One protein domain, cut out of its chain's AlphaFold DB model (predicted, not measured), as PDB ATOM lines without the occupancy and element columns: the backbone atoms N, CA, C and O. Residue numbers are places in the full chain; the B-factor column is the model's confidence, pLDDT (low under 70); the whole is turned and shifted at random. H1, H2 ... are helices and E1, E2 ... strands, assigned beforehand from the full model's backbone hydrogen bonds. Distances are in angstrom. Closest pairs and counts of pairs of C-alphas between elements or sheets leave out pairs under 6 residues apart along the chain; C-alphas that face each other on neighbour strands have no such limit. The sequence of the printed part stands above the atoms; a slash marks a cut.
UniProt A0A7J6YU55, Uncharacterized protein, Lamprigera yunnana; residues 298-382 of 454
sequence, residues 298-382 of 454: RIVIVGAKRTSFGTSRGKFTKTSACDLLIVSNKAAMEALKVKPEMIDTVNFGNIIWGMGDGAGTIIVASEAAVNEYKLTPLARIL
ATOM      1  N   ARG A 298     220.884 172.315 201.628       71.81
ATOM      2  CA  ARG A 298     222.185 172.872 202.002       71.81
ATOM      3  C   ARG A 298     223.152 172.650 200.837       71.81
ATOM      4  O   ARG A 298     223.412 171.511 200.457       71.81
ATOM      5  N   ILE A 299     223.666 173.735 200.264       81.81
ATOM      6  CA  ILE A 299     224.744 173.664 199.276       81.81
ATOM      7  C   ILE A 299     226.060 173.510 200.024       81.81
ATOM      8  O   ILE A 299     226.406 174.348 200.865       81.81
ATOM      9  N   VAL A 300     226.810 172.469 199.695       88.75
ATOM     10  CA  VAL A 300     228.088 172.185 200.339       88.75
ATOM     11  C   VAL A 300     229.201 172.052 199.315       88.75
ATOM     12  O   VAL A 300     229.026 171.509 198.227       88.75
ATOM     13  N   ILE A 301     230.368 172.567 199.674       90.25
ATOM     14  CA  ILE A 301     231.609 172.312 198.960       90.25
ATOM     15  C   ILE A 301     232.089 170.941 199.415       90.25
ATOM     16  O   ILE A 301     232.316 170.736 200.605       90.25
ATOM     17  N   VAL A 302     232.240 170.013 198.478       90.81
ATOM     18  CA  VAL A 302     232.718 168.649 198.754       90.81
ATOM     19  C   VAL A 302     234.177 168.476 198.360       90.81
ATOM     20  O   VAL A 302     234.880 167.673 198.956       90.81
ATOM     21  N   GLY A 303     234.678 169.275 197.416       89.62
ATOM     22  CA  GLY A 303     236.079 169.234 197.012       89.62
ATOM     23  C   GLY A 303     236.574 170.578 196.519       89.62
ATOM     24  O   GLY A 303     235.846 171.324 195.870       89.62
ATOM     25  N   ALA A 304     237.835 170.872 196.806       90.19
ATOM     26  CA  ALA A 304     238.526 172.029 196.266       90.19
ATOM     27  C   ALA A 304     239.981 171.658 195.971       90.19
ATOM     28  O   ALA A 304     240.685 171.126 196.833       90.19
ATOM     29  N   LYS A 305     240.442 171.932 194.750       91.88
ATOM     30  CA  LYS A 305     241.843 171.763 194.344       91.88
ATOM     31  C   LYS A 305     242.287 172.973 193.552       91.88
ATOM     32  O   LYS A 305     241.504 173.587 192.841       91.88
ATOM     33  N   ARG A 306     243.562 173.315 193.667       89.06
ATOM     34  CA  ARG A 306     244.165 174.421 192.927       89.06
ATOM     35  C   ARG A 306     245.545 174.028 192.442       89.06
ATOM     36  O   ARG A 306     246.212 173.222 193.092       89.06
ATOM     37  N   THR A 307     245.978 174.617 191.339       87.25
ATOM     38  CA  THR A 307     247.380 174.570 190.933       87.25
ATOM     39  C   THR A 307     248.207 175.536 191.785       87.25
ATOM     40  O   THR A 307     247.679 176.398 192.506       87.25
ATOM     41  N   SER A 308     249.529 175.382 191.747       82.00
ATOM     42  CA  SER A 308     250.425 176.419 192.253       82.00
ATOM     43  C   SER A 308     250.270 177.692 191.416       82.00
ATOM     44  O   SER A 308     249.976 177.634 190.224       82.00
ATOM     45  N   PHE A 309     250.461 178.852 192.047       76.62
ATOM     46  CA  PHE A 309     250.477 180.124 191.329       76.62
ATOM     47  C   PHE A 309     251.858 180.336 190.710       76.62
ATOM     48  O   PHE A 309     252.870 180.274 191.410       76.62
ATOM     49  N   GLY A 310     251.896 180.571 189.402       72.44
ATOM     50  CA  GLY A 310     253.091 181.004 188.692       72.44
ATOM     51  C   GLY A 310     253.320 182.499 188.845       72.44
ATOM     52  O   GLY A 310     252.384 183.281 188.995       72.44
ATOM     53  N   THR A 311     254.581 182.906 188.767       72.38
ATOM     54  CA  THR A 311     254.949 184.306 188.560       72.38
ATOM     55  C   THR A 311     254.780 184.682 187.089       72.38
ATOM     56  O   THR A 311     254.936 183.836 186.206       72.38
ATOM     57  N   SER A 312     254.487 185.954 186.808       63.75
ATOM     58  CA  SER A 312     254.520 186.479 185.437       63.75
ATOM     59  C   SER A 312     255.880 186.187 184.787       63.75
ATOM     60  O   SER A 312     256.924 186.431 185.394       63.75
ATOM     61  N   ARG A 313     255.865 185.625 183.571       67.56
ATOM     62  CA  ARG A 313     257.050 185.091 182.865       67.56
ATOM     63  C   ARG A 313     257.752 183.899 183.553       67.56
ATOM     64  O   ARG A 313     258.920 183.635 183.284       67.56
ATOM     65  N   GLY A 314     257.057 183.186 184.440       74.00
ATOM     66  CA  GLY A 314     257.563 182.019 185.168       74.00
ATOM     67  C   GLY A 314     257.414 180.684 184.421       74.00
ATOM     68  O   GLY A 314     257.262 180.632 183.208       74.00
ATOM     69  N   LYS A 315     257.428 179.564 185.159       78.12
ATOM     70  CA  LYS A 315     257.383 178.202 184.578       78.12
ATOM     71  C   LYS A 315     256.115 177.888 183.768       78.12
ATOM     72  O   LYS A 315     256.152 176.983 182.941       78.12
ATOM     73  N   PHE A 316     255.018 178.611 183.994       77.81
ATOM     74  CA  PHE A 316     253.734 178.376 183.327       77.81
ATOM     75  C   PHE A 316     253.522 179.209 182.056       77.81
ATOM     76  O   PHE A 316     252.467 179.107 181.449       77.81
ATOM     77  N   THR A 317     254.528 179.948 181.568       75.00
ATOM     78  CA  THR A 317     254.401 180.783 180.352       75.00
ATOM     79  C   THR A 317     253.969 180.038 179.095       75.00
ATOM     80  O   THR A 317     253.456 180.653 178.167       75.00
ATOM     81  N   LYS A 318     254.256 178.734 179.020       80.19
ATOM     82  CA  LYS A 318     253.912 177.878 177.873       80.19
ATOM     83  C   LYS A 318     252.662 177.031 178.118       80.19
ATOM     84  O   LYS A 318     252.287 176.254 177.250       80.19
ATOM     85  N   THR A 319     252.057 177.129 179.297       82.69
ATOM     86  CA  THR A 319     250.906 176.322 179.693       82.69
ATOM     87  C   THR A 319     249.654 177.173 179.567       82.69
ATOM     88  O   THR A 319     249.597 178.267 180.123       82.69
ATOM     89  N   SER A 320     248.645 176.696 178.837       84.75
ATOM     90  CA  SER A 320     247.401 177.455 178.729       84.75
ATOM     91  C   SER A 320     246.630 177.423 180.055       84.75
ATOM     92  O   SER A 320     246.739 176.478 180.842       84.75
ATOM     93  N   ALA A 321     245.798 178.438 180.299       80.56
ATOM     94  CA  ALA A 321     244.894 178.442 181.452       80.56
ATOM     95  C   ALA A 321     243.958 177.216 181.450       80.56
ATOM     96  O   ALA A 321     243.644 176.675 182.511       80.56
ATOM     97  N   CYS A 322     243.567 176.740 180.262       85.31
ATOM     98  CA  CYS A 322     242.779 175.522 180.096       85.31
ATOM     99  C   CYS A 322     243.540 174.282 180.578       85.31
ATOM    100  O   CYS A 322     242.968 173.473 181.303       85.31
ATOM    101  N   ASP A 323     244.828 174.154 180.252       88.12
ATOM    102  CA  ASP A 323     245.651 173.017 180.686       88.12
ATOM    103  C   ASP A 323     245.810 172.987 182.208       88.12
ATOM    104  O   ASP A 323     245.648 171.938 182.834       88.12
ATOM    105  N   LEU A 324     246.060 174.147 182.825       87.50
ATOM    106  CA  LEU A 324     246.124 174.262 184.286       87.50
ATOM    107  C   LEU A 324     244.799 173.850 184.937       87.50
ATOM    108  O   LEU A 324     244.795 173.162 185.961       87.50
ATOM    109  N   LEU A 325     243.678 174.231 184.328       87.38
ATOM    110  CA  LEU A 325     242.355 173.885 184.824       87.38
ATOM    111  C   LEU A 325     242.021 172.400 184.634       87.38
ATOM    112  O   LEU A 325     241.380 171.804 185.496       87.38
ATOM    113  N   ILE A 326     242.492 171.768 183.556       89.19
ATOM    114  CA  ILE A 326     242.374 170.316 183.362       89.19
ATOM    115  C   ILE A 326     243.062 169.577 184.515       89.19
ATOM    116  O   ILE A 326     242.487 168.635 185.063       89.19
ATOM    117  N   VAL A 327     244.259 170.016 184.919       90.81
ATOM    118  CA  VAL A 327     244.996 169.422 186.048       90.81
ATOM    119  C   VAL A 327     244.214 169.574 187.354       90.81
ATOM    120  O   VAL A 327     244.032 168.587 188.069       90.81
ATOM    121  N   SER A 328     243.720 170.776 187.675       90.50
ATOM    122  CA  SER A 328     242.970 170.986 188.922       90.50
ATOM    123  C   SER A 328     241.635 170.240 188.935       90.50
ATOM    124  O   SER A 328     241.272 169.683 189.973       90.50
ATOM    125  N   ASN A 329     240.941 170.158 187.795       90.94
ATOM    126  CA  ASN A 329     239.692 169.409 187.655       90.94
ATOM    127  C   ASN A 329     239.904 167.910 187.868       90.94
ATOM    128  O   ASN A 329     239.195 167.310 188.674       90.94
ATOM    129  N   LYS A 330     240.896 167.310 187.198       91.50
ATOM    130  CA  LYS A 330     241.227 165.886 187.377       91.50
ATOM    131  C   LYS A 330     241.562 165.579 188.832       91.50
ATOM    132  O   LYS A 330     240.950 164.693 189.415       91.50
ATOM    133  N   ALA A 331     242.418 166.389 189.454       91.81
ATOM    134  CA  ALA A 331     242.783 166.215 190.856       91.81
ATOM    135  C   ALA A 331     241.583 166.351 191.816       91.81
ATOM    136  O   ALA A 331     241.543 165.683 192.851       91.81
ATOM    137  N   ALA A 332     240.617 167.229 191.517       90.31
ATOM    138  CA  ALA A 332     239.417 167.400 192.338       90.31
ATOM    139  C   ALA A 332     238.466 166.199 192.217       90.31
ATOM    140  O   ALA A 332     237.959 165.721 193.232       90.31
ATOM    141  N   MET A 333     238.271 165.690 190.999       90.31
ATOM    142  CA  MET A 333     237.435 164.514 190.737       90.31
ATOM    143  C   MET A 333     238.053 163.236 191.310       90.31
ATOM    144  O   MET A 333     237.362 162.473 191.980       90.31
ATOM    145  N   GLU A 334     239.361 163.036 191.126       90.12
ATOM    146  CA  GLU A 334     240.105 161.896 191.678       90.12
ATOM    147  C   GLU A 334     240.034 161.859 193.207       90.12
ATOM    148  O   GLU A 334     239.792 160.800 193.788       90.12
ATOM    149  N   ALA A 335     240.171 163.015 193.868       87.75
ATOM    150  CA  ALA A 335     240.085 163.109 195.323       87.75
ATOM    151  C   ALA A 335     238.711 162.690 195.873       87.75
ATOM    152  O   ALA A 335     238.637 162.157 196.978       87.75
ATOM    153  N   LEU A 336     237.639 162.913 195.108       87.06
ATOM    154  CA  LEU A 336     236.275 162.553 195.494       87.06
ATOM    155  C   LEU A 336     235.790 161.231 194.899       87.06
ATOM    156  O   LEU A 336     234.695 160.789 195.234       87.06
ATOM    157  N   LYS A 337     236.584 160.600 194.024       88.12
ATOM    158  CA  LYS A 337     236.182 159.428 193.228       88.12
ATOM    159  C   LYS A 337     234.878 159.664 192.448       88.12
ATOM    160  O   LYS A 337     234.105 158.735 192.224       88.12
ATOM    161  N   VAL A 338     234.644 160.910 192.042       85.44
ATOM    162  CA  VAL A 338     233.470 161.321 191.265       85.44
ATOM    163  C   VAL A 338     233.766 161.091 189.792       85.44
ATOM    164  O   VAL A 338     234.818 161.498 189.295       85.44
ATOM    165  N   LYS A 339     232.842 160.433 189.091       87.75
ATOM    166  CA  LYS A 339     232.947 160.245 187.645       87.75
ATOM    167  C   LYS A 339     232.357 161.449 186.898       87.75
ATOM    168  O   LYS A 339     231.444 162.083 187.430       87.75
ATOM    169  N   PRO A 340     232.822 161.761 185.675       84.56
ATOM    170  CA  PRO A 340     232.302 162.888 184.902       84.56
ATOM    171  C   PRO A 340     230.789 162.839 184.663       84.56
ATOM    172  O   PRO A 340     230.159 163.888 184.614       84.56
ATOM    173  N   GLU A 341     230.191 161.646 184.570       87.19
ATOM    174  CA  GLU A 341     228.748 161.484 184.333       87.19
ATOM    175  C   GLU A 341     227.889 161.925 185.527       87.19
ATOM    176  O   GLU A 341     226.687 162.110 185.386       87.19
ATOM    177  N   MET A 342     228.502 162.092 186.701       83.50
ATOM    178  CA  MET A 342     227.837 162.541 187.928       83.50
ATOM    179  C   MET A 342     227.809 164.073 188.051       83.50
ATOM    180  O   MET A 342     227.307 164.599 189.041       83.50
ATOM    181  N   ILE A 343     228.420 164.795 187.106       84.81
ATOM    182  CA  ILE A 343     228.503 166.255 187.119       84.81
ATOM    183  C   ILE A 343     227.421 166.818 186.200       84.81
ATOM    184  O   ILE A 343     227.531 166.736 184.980       84.81
ATOM    185  N   ASP A 344     226.407 167.453 186.791       82.00
ATOM    186  CA  ASP A 344     225.290 168.033 186.033       82.00
ATOM    187  C   ASP A 344     225.702 169.261 185.211       82.00
ATOM    188  O   ASP A 344     225.249 169.469 184.087       82.00
ATOM    189  N   THR A 345     226.534 170.130 185.796       85.50
ATOM    190  CA  THR A 345     226.920 171.410 185.191       85.50
ATOM    191  C   THR A 345     228.370 171.755 185.493       85.50
ATOM    192  O   THR A 345     228.877 171.498 186.587       85.50
ATOM    193  N   VAL A 346     229.039 172.384 184.525       84.75
ATOM    194  CA  VAL A 346     230.404 172.890 184.687       84.75
ATOM    195  C   VAL A 346     230.435 174.372 184.346       84.75
ATOM    196  O   VAL A 346     230.139 174.768 183.221       84.75
ATOM    197  N   ASN A 347     230.816 175.189 185.328       83.56
ATOM    198  CA  ASN A 347     230.950 176.631 185.164       83.56
ATOM    199  C   ASN A 347     232.428 177.004 185.070       83.56
ATOM    200  O   ASN A 347     233.188 176.830 186.022       83.56
ATOM    201  N   PHE A 348     232.820 177.539 183.917       81.25
ATOM    202  CA  PHE A 348     234.181 177.976 183.643       81.25
ATOM    203  C   PHE A 348     234.290 179.494 183.777       81.25
ATOM    204  O   PHE A 348     233.545 180.238 183.143       81.25
ATOM    205  N   GLY A 349     235.240 179.954 184.591       77.19
ATOM    206  CA  GLY A 349     235.557 181.370 184.750       77.19
ATOM    207  C   GLY A 349     237.043 181.612 184.527       77.19
ATOM    208  O   GLY A 349     237.873 180.867 185.041       77.19
ATOM    209  N   ASN A 350     237.374 182.664 183.781       76.38
ATOM    210  CA  ASN A 350     238.744 183.137 183.633       76.38
ATOM    211  C   ASN A 350     238.846 184.576 184.147       76.38
ATOM    212  O   ASN A 350     237.990 185.409 183.853       76.38
ATOM    213  N   ILE A 351     239.895 184.864 184.913       68.62
ATOM    214  CA  ILE A 351     240.196 186.202 185.419       68.62
ATOM    215  C   ILE A 351     241.538 186.608 184.822       68.62
ATOM    216  O   ILE A 351     242.581 186.121 185.247       68.62
ATOM    217  N   ILE A 352     241.517 187.520 183.852       63.84
ATOM    218  CA  ILE A 352     242.743 188.027 183.233       63.84
ATOM    219  C   ILE A 352     243.338 189.101 184.149       63.84
ATOM    220  O   ILE A 352     242.782 190.190 184.285       63.84
ATOM    221  N   TRP A 353     244.470 188.791 184.786       55.34
ATOM    222  CA  TRP A 353     245.251 189.732 185.594       55.34
ATOM    223  C   TRP A 353     246.749 189.501 185.363       55.34
ATOM    224  O   TRP A 353     247.247 188.395 185.536       55.34
ATOM    225  N   GLY A 354     247.488 190.547 184.981       57.19
ATOM    226  CA  GLY A 354     248.845 190.446 184.413       57.19
ATOM    227  C   GLY A 354     249.991 190.028 185.352       57.19
ATOM    228  O   GLY A 354     251.151 190.266 185.017       57.19
ATOM    229  N   MET A 355     249.712 189.455 186.529       59.72
ATOM    230  CA  MET A 355     250.729 189.191 187.563       59.72
ATOM    231  C   MET A 355     251.055 187.703 187.786       59.72
ATOM    232  O   MET A 355     252.123 187.421 188.335       59.72
ATOM    233  N   GLY A 356     250.231 186.754 187.322       67.62
ATOM    234  CA  GLY A 356     250.545 185.325 187.440       67.62
ATOM    235  C   GLY A 356     249.462 184.378 186.921       67.62
ATOM    236  O   GLY A 356     248.288 184.737 186.886       67.62
ATOM    237  N   ASP A 357     249.877 183.161 186.561       78.88
ATOM    238  CA  ASP A 357     249.006 182.101 186.042       78.88
ATOM    239  C   ASP A 357     248.664 181.089 187.142       78.88
ATOM    240  O   ASP A 357     249.530 180.655 187.905       78.88
ATOM    241  N   GLY A 358     247.400 180.687 187.231       82.06
ATOM    242  CA  GLY A 358     246.939 179.686 188.187       82.06
ATOM    243  C   GLY A 358     245.499 179.272 187.912       82.06
ATOM    244  O   GLY A 358     244.735 180.026 187.315       82.06
ATOM    245  N   ALA A 359     245.128 178.076 188.358       85.38
ATOM    246  CA  ALA A 359     243.789 177.526 188.206       85.38
ATOM    247  C   ALA A 359     243.287 176.951 189.534       85.38
ATOM    248  O   ALA A 359     244.059 176.468 190.365       85.38
ATOM    249  N   GLY A 360     241.974 177.009 189.733       88.69
ATOM    250  CA  GLY A 360     241.294 176.473 190.902       88.69
ATOM    251  C   GLY A 360     239.970 175.842 190.501       88.69
ATOM    252  O   GLY A 360     239.266 176.362 189.642       88.69
ATOM    253  N   THR A 361     239.641 174.737 191.153       89.88
ATOM    254  CA  THR A 361     238.417 173.968 190.959       89.88
ATOM    255  C   THR A 361     237.733 173.796 192.302       89.88
ATOM    256  O   THR A 361     238.370 173.390 193.277       89.88
ATOM    257  N   ILE A 362     236.431 174.060 192.338       91.12
ATOM    258  CA  ILE A 362     235.558 173.777 193.475       91.12
ATOM    259  C   ILE A 362     234.431 172.884 192.965       91.12
ATOM    260  O   ILE A 362     233.799 173.202 191.961       91.12
ATOM    261  N   ILE A 363     234.189 171.775 193.658       90.25
ATOM    262  CA  ILE A 363     233.059 170.883 193.415       90.25
ATOM    263  C   ILE A 363     232.031 171.147 194.504       90.25
ATOM    264  O   ILE A 363     232.319 171.064 195.704       90.25
ATOM    265  N   VAL A 364     230.831 171.487 194.054       90.25
ATOM    266  CA  VAL A 364     229.696 171.847 194.888       90.25
ATOM    267  C   VAL A 364     228.622 170.786 194.706       90.25
ATOM    268  O   VAL A 364     228.354 170.369 193.584       90.25
ATOM    269  N   ALA A 365     228.016 170.356 195.806       88.19
ATOM    270  CA  ALA A 365     226.973 169.345 195.811       88.19
ATOM    271  C   ALA A 365     225.764 169.814 196.628       88.19
ATOM    272  O   ALA A 365     225.884 170.601 197.574       88.19
ATOM    273  N   SER A 366     224.590 169.312 196.254       86.50
ATOM    274  CA  SER A 366     223.391 169.408 197.081       86.50
ATOM    275  C   SER A 366     223.462 168.401 198.232       86.50
ATOM    276  O   SER A 366     224.132 167.373 198.137       86.50
ATOM    277  N   GLU A 367     222.727 168.656 199.313       83.31
ATOM    278  CA  GLU A 367     222.591 167.710 200.431       83.31
ATOM    279  C   GLU A 367     222.081 166.326 199.982       83.31
ATOM    280  O   GLU A 367     222.521 165.306 200.505       83.31
ATOM    281  N   ALA A 368     221.219 166.272 198.958       83.00
ATOM    282  CA  ALA A 368     220.758 165.018 198.363       83.00
ATOM    283  C   ALA A 368     221.911 164.231 197.716       83.00
ATOM    284  O   ALA A 368     222.099 163.060 198.036       83.00
ATOM    285  N   ALA A 369     222.729 164.891 196.890       83.75
ATOM    286  CA  ALA A 369     223.887 164.271 196.242       83.75
ATOM    287  C   ALA A 369     224.955 163.833 197.258       83.75
ATOM    288  O   ALA A 369     225.606 162.806 197.088       83.75
ATOM    289  N   VAL A 370     225.116 164.587 198.349       88.06
ATOM    290  CA  VAL A 370     226.021 164.221 199.447       88.06
ATOM    291  C   VAL A 370     225.583 162.919 200.109       88.06
ATOM    292  O   VAL A 370     226.423 162.054 200.350       88.06
ATOM    293  N   ASN A 371     224.282 162.749 200.349       86.44
ATOM    294  CA  ASN A 371     223.734 161.531 200.940       86.44
ATOM    295  C   ASN A 371     223.773 160.340 199.968       86.44
ATOM    296  O   ASN A 371     224.141 159.239 200.372       86.44
ATOM    297  N   GLU A 372     223.433 160.559 198.696       87.38
ATOM    298  CA  GLU A 372     223.423 159.526 197.651       87.38
ATOM    299  C   GLU A 372     224.830 158.983 197.377       87.38
ATOM    300  O   GLU A 372     225.061 157.772 197.414       87.38
ATOM    301  N   TYR A 373     225.796 159.881 197.173       86.62
ATOM    302  CA  TYR A 373     227.173 159.526 196.830       86.62
ATOM    303  C   TYR A 373     228.102 159.426 198.039       86.62
ATOM    304  O   TYR A 373     229.303 159.213 197.873       86.62
ATOM    305  N   LYS A 374     227.556 159.548 199.257       88.69
ATOM    306  CA  LYS A 374     228.294 159.464 200.530       88.69
ATOM    307  C   LYS A 374     229.512 160.394 200.561       88.69
ATOM    308  O   LYS A 374     230.592 160.018 201.018       88.69
ATOM    309  N   LEU A 375     229.338 161.606 200.039       89.12
ATOM    310  CA  LEU A 375     230.394 162.613 199.990       89.12
ATOM    311  C   LEU A 375     230.584 163.243 201.369       89.12
ATOM    312  O   LEU A 375     229.667 163.290 202.187       89.12
ATOM    313  N   THR A 376     231.779 163.758 201.632       89.88
ATOM    314  CA  THR A 376     232.074 164.452 202.888       89.88
ATOM    315  C   THR A 376     232.035 165.963 202.645       89.88
ATOM    316  O   THR A 376     232.853 166.467 201.873       89.88
ATOM    317  N   PRO A 377     231.092 166.710 203.245       90.06
ATOM    318  CA  PRO A 377     231.044 168.158 203.087       90.06
ATOM    319  C   PRO A 377     232.230 168.818 203.806       90.06
ATOM    320  O   PRO A 377     232.480 168.547 204.977       90.06
ATOM    321  N   LEU A 378     232.942 169.705 203.109       89.88
ATOM    322  CA  LEU A 378     234.061 170.490 203.647       89.88
ATOM    323  C   LEU A 378     233.594 171.825 204.226       89.88
ATOM    324  O   LEU A 378     234.080 172.269 205.259       89.88
ATOM    325  N   ALA A 379     232.665 172.482 203.532       88.25
ATOM    326  CA  ALA A 379     232.116 173.772 203.926       88.25
ATOM    327  C   ALA A 379     230.697 173.934 203.381       88.25
ATOM    328  O   ALA A 379     230.342 173.339 202.363       88.25
ATOM    329  N   ARG A 380     229.889 174.772 204.030       86.75
ATOM    330  CA  ARG A 380     228.540 175.122 203.571       86.75
ATOM    331  C   ARG A 380     228.520 176.551 203.053       86.75
ATOM    332  O   ARG A 380     229.003 177.458 203.723       86.75
ATOM    333  N   ILE A 381     227.911 176.755 201.889       86.44
ATOM    334  CA  ILE A 381     227.715 178.095 201.333       86.44
ATOM    335  C   ILE A 381     226.458 178.689 201.971       86.44
ATOM    336  O   ILE A 381     225.363 178.151 201.810       86.44
ATOM    337  N   LEU A 382     226.614 179.781 202.724       83.00
ATOM    338  CA  LEU A 382     225.494 180.456 203.391       83.00
ATOM    339  C   LEU A 382     224.774 181.473 202.512       83.00
ATOM    340  O   LEU A 382     223.586 181.717 202.701       83.00
TER     341      LEU A 382
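What this domain is: This is residues 298 to 382 of the 454 residues of an uncharacterized protein of Lamprigera yunnana (UniProt A0A7J6YU55). A two-stranded antiparallel ribbon, E1 and E2, has one longer helix, H1, packed on it, while the short helix H2 follows directly at the end of E2. The two long links, residues 307 to 320 and 337 to 359, reach beyond the other end of the ribbon, and near the end of the printed part residues 379 to 380 fold back to pair with the beginning of E1. The printed part has 85 residues, with two named strands and two named helices in the order E1, H1, E2, H2. The class is mixed, helices and strands, with under half of the residues, 37, in named elements. It is only just loose, close to compact, with a radius of gyration of the C-alphas of 14.5 A, and elongated, spanning 45 by 27 by 18 A.

Where its parts are: Find C-alpha 299 at (224.744, 173.664, 199.276); there E1 begins, running over residues 299 to 306 for 20.4 A and bending by 55 degrees at residue 302. Next look at C-alpha 321 at (244.894, 178.442, 181.452), where H1 begins; it covers residues 321 to 336 and is 22.9 A long. E2, residues 360 to 366, measures 20.2 A. H2, residues 367 to 372, is 8.7 A long and ends at C-alpha 372, at (223.423, 159.526, 197.651).

How they stand to each other: Begin with the sheet, where E1 and E2 are antiparallel neighbours at 161 degrees between their directions. Look for N 305 and O 361, 2.9 A apart, and N 363 and O 303, 2.8 A apart, both within hydrogen-bond range. Residues 379 to 380 pair antiparallel with residues 300 to 301 of E1. From the sheet go to H1: its closest C-alphas to E1 are those of Ala 332 and Lys 305, 5.4 A apart, and to E2 those of Asn 329 and Thr 361, 5.8 A apart. H2 follows E2 by a tight link; the closest C-alphas of E1 and H2 are those of Ile 299 and Glu 367, 6.4 A apart. H1 and H2 are apart. In H1 and H2 every O i to N i+4 pair is within hydrogen-bond range.

The domain as a whole: The two C-alphas farthest apart are those of Arg 313 and Glu 372, at 44.8 A. The printed part has no cut. Two links are long, E1 to H1 with 14 residues and H1 to E2 with 23. The mean pLDDT of the printed part is 83.3; look for values under 70 at residues 312 to 313 and 351 to 356.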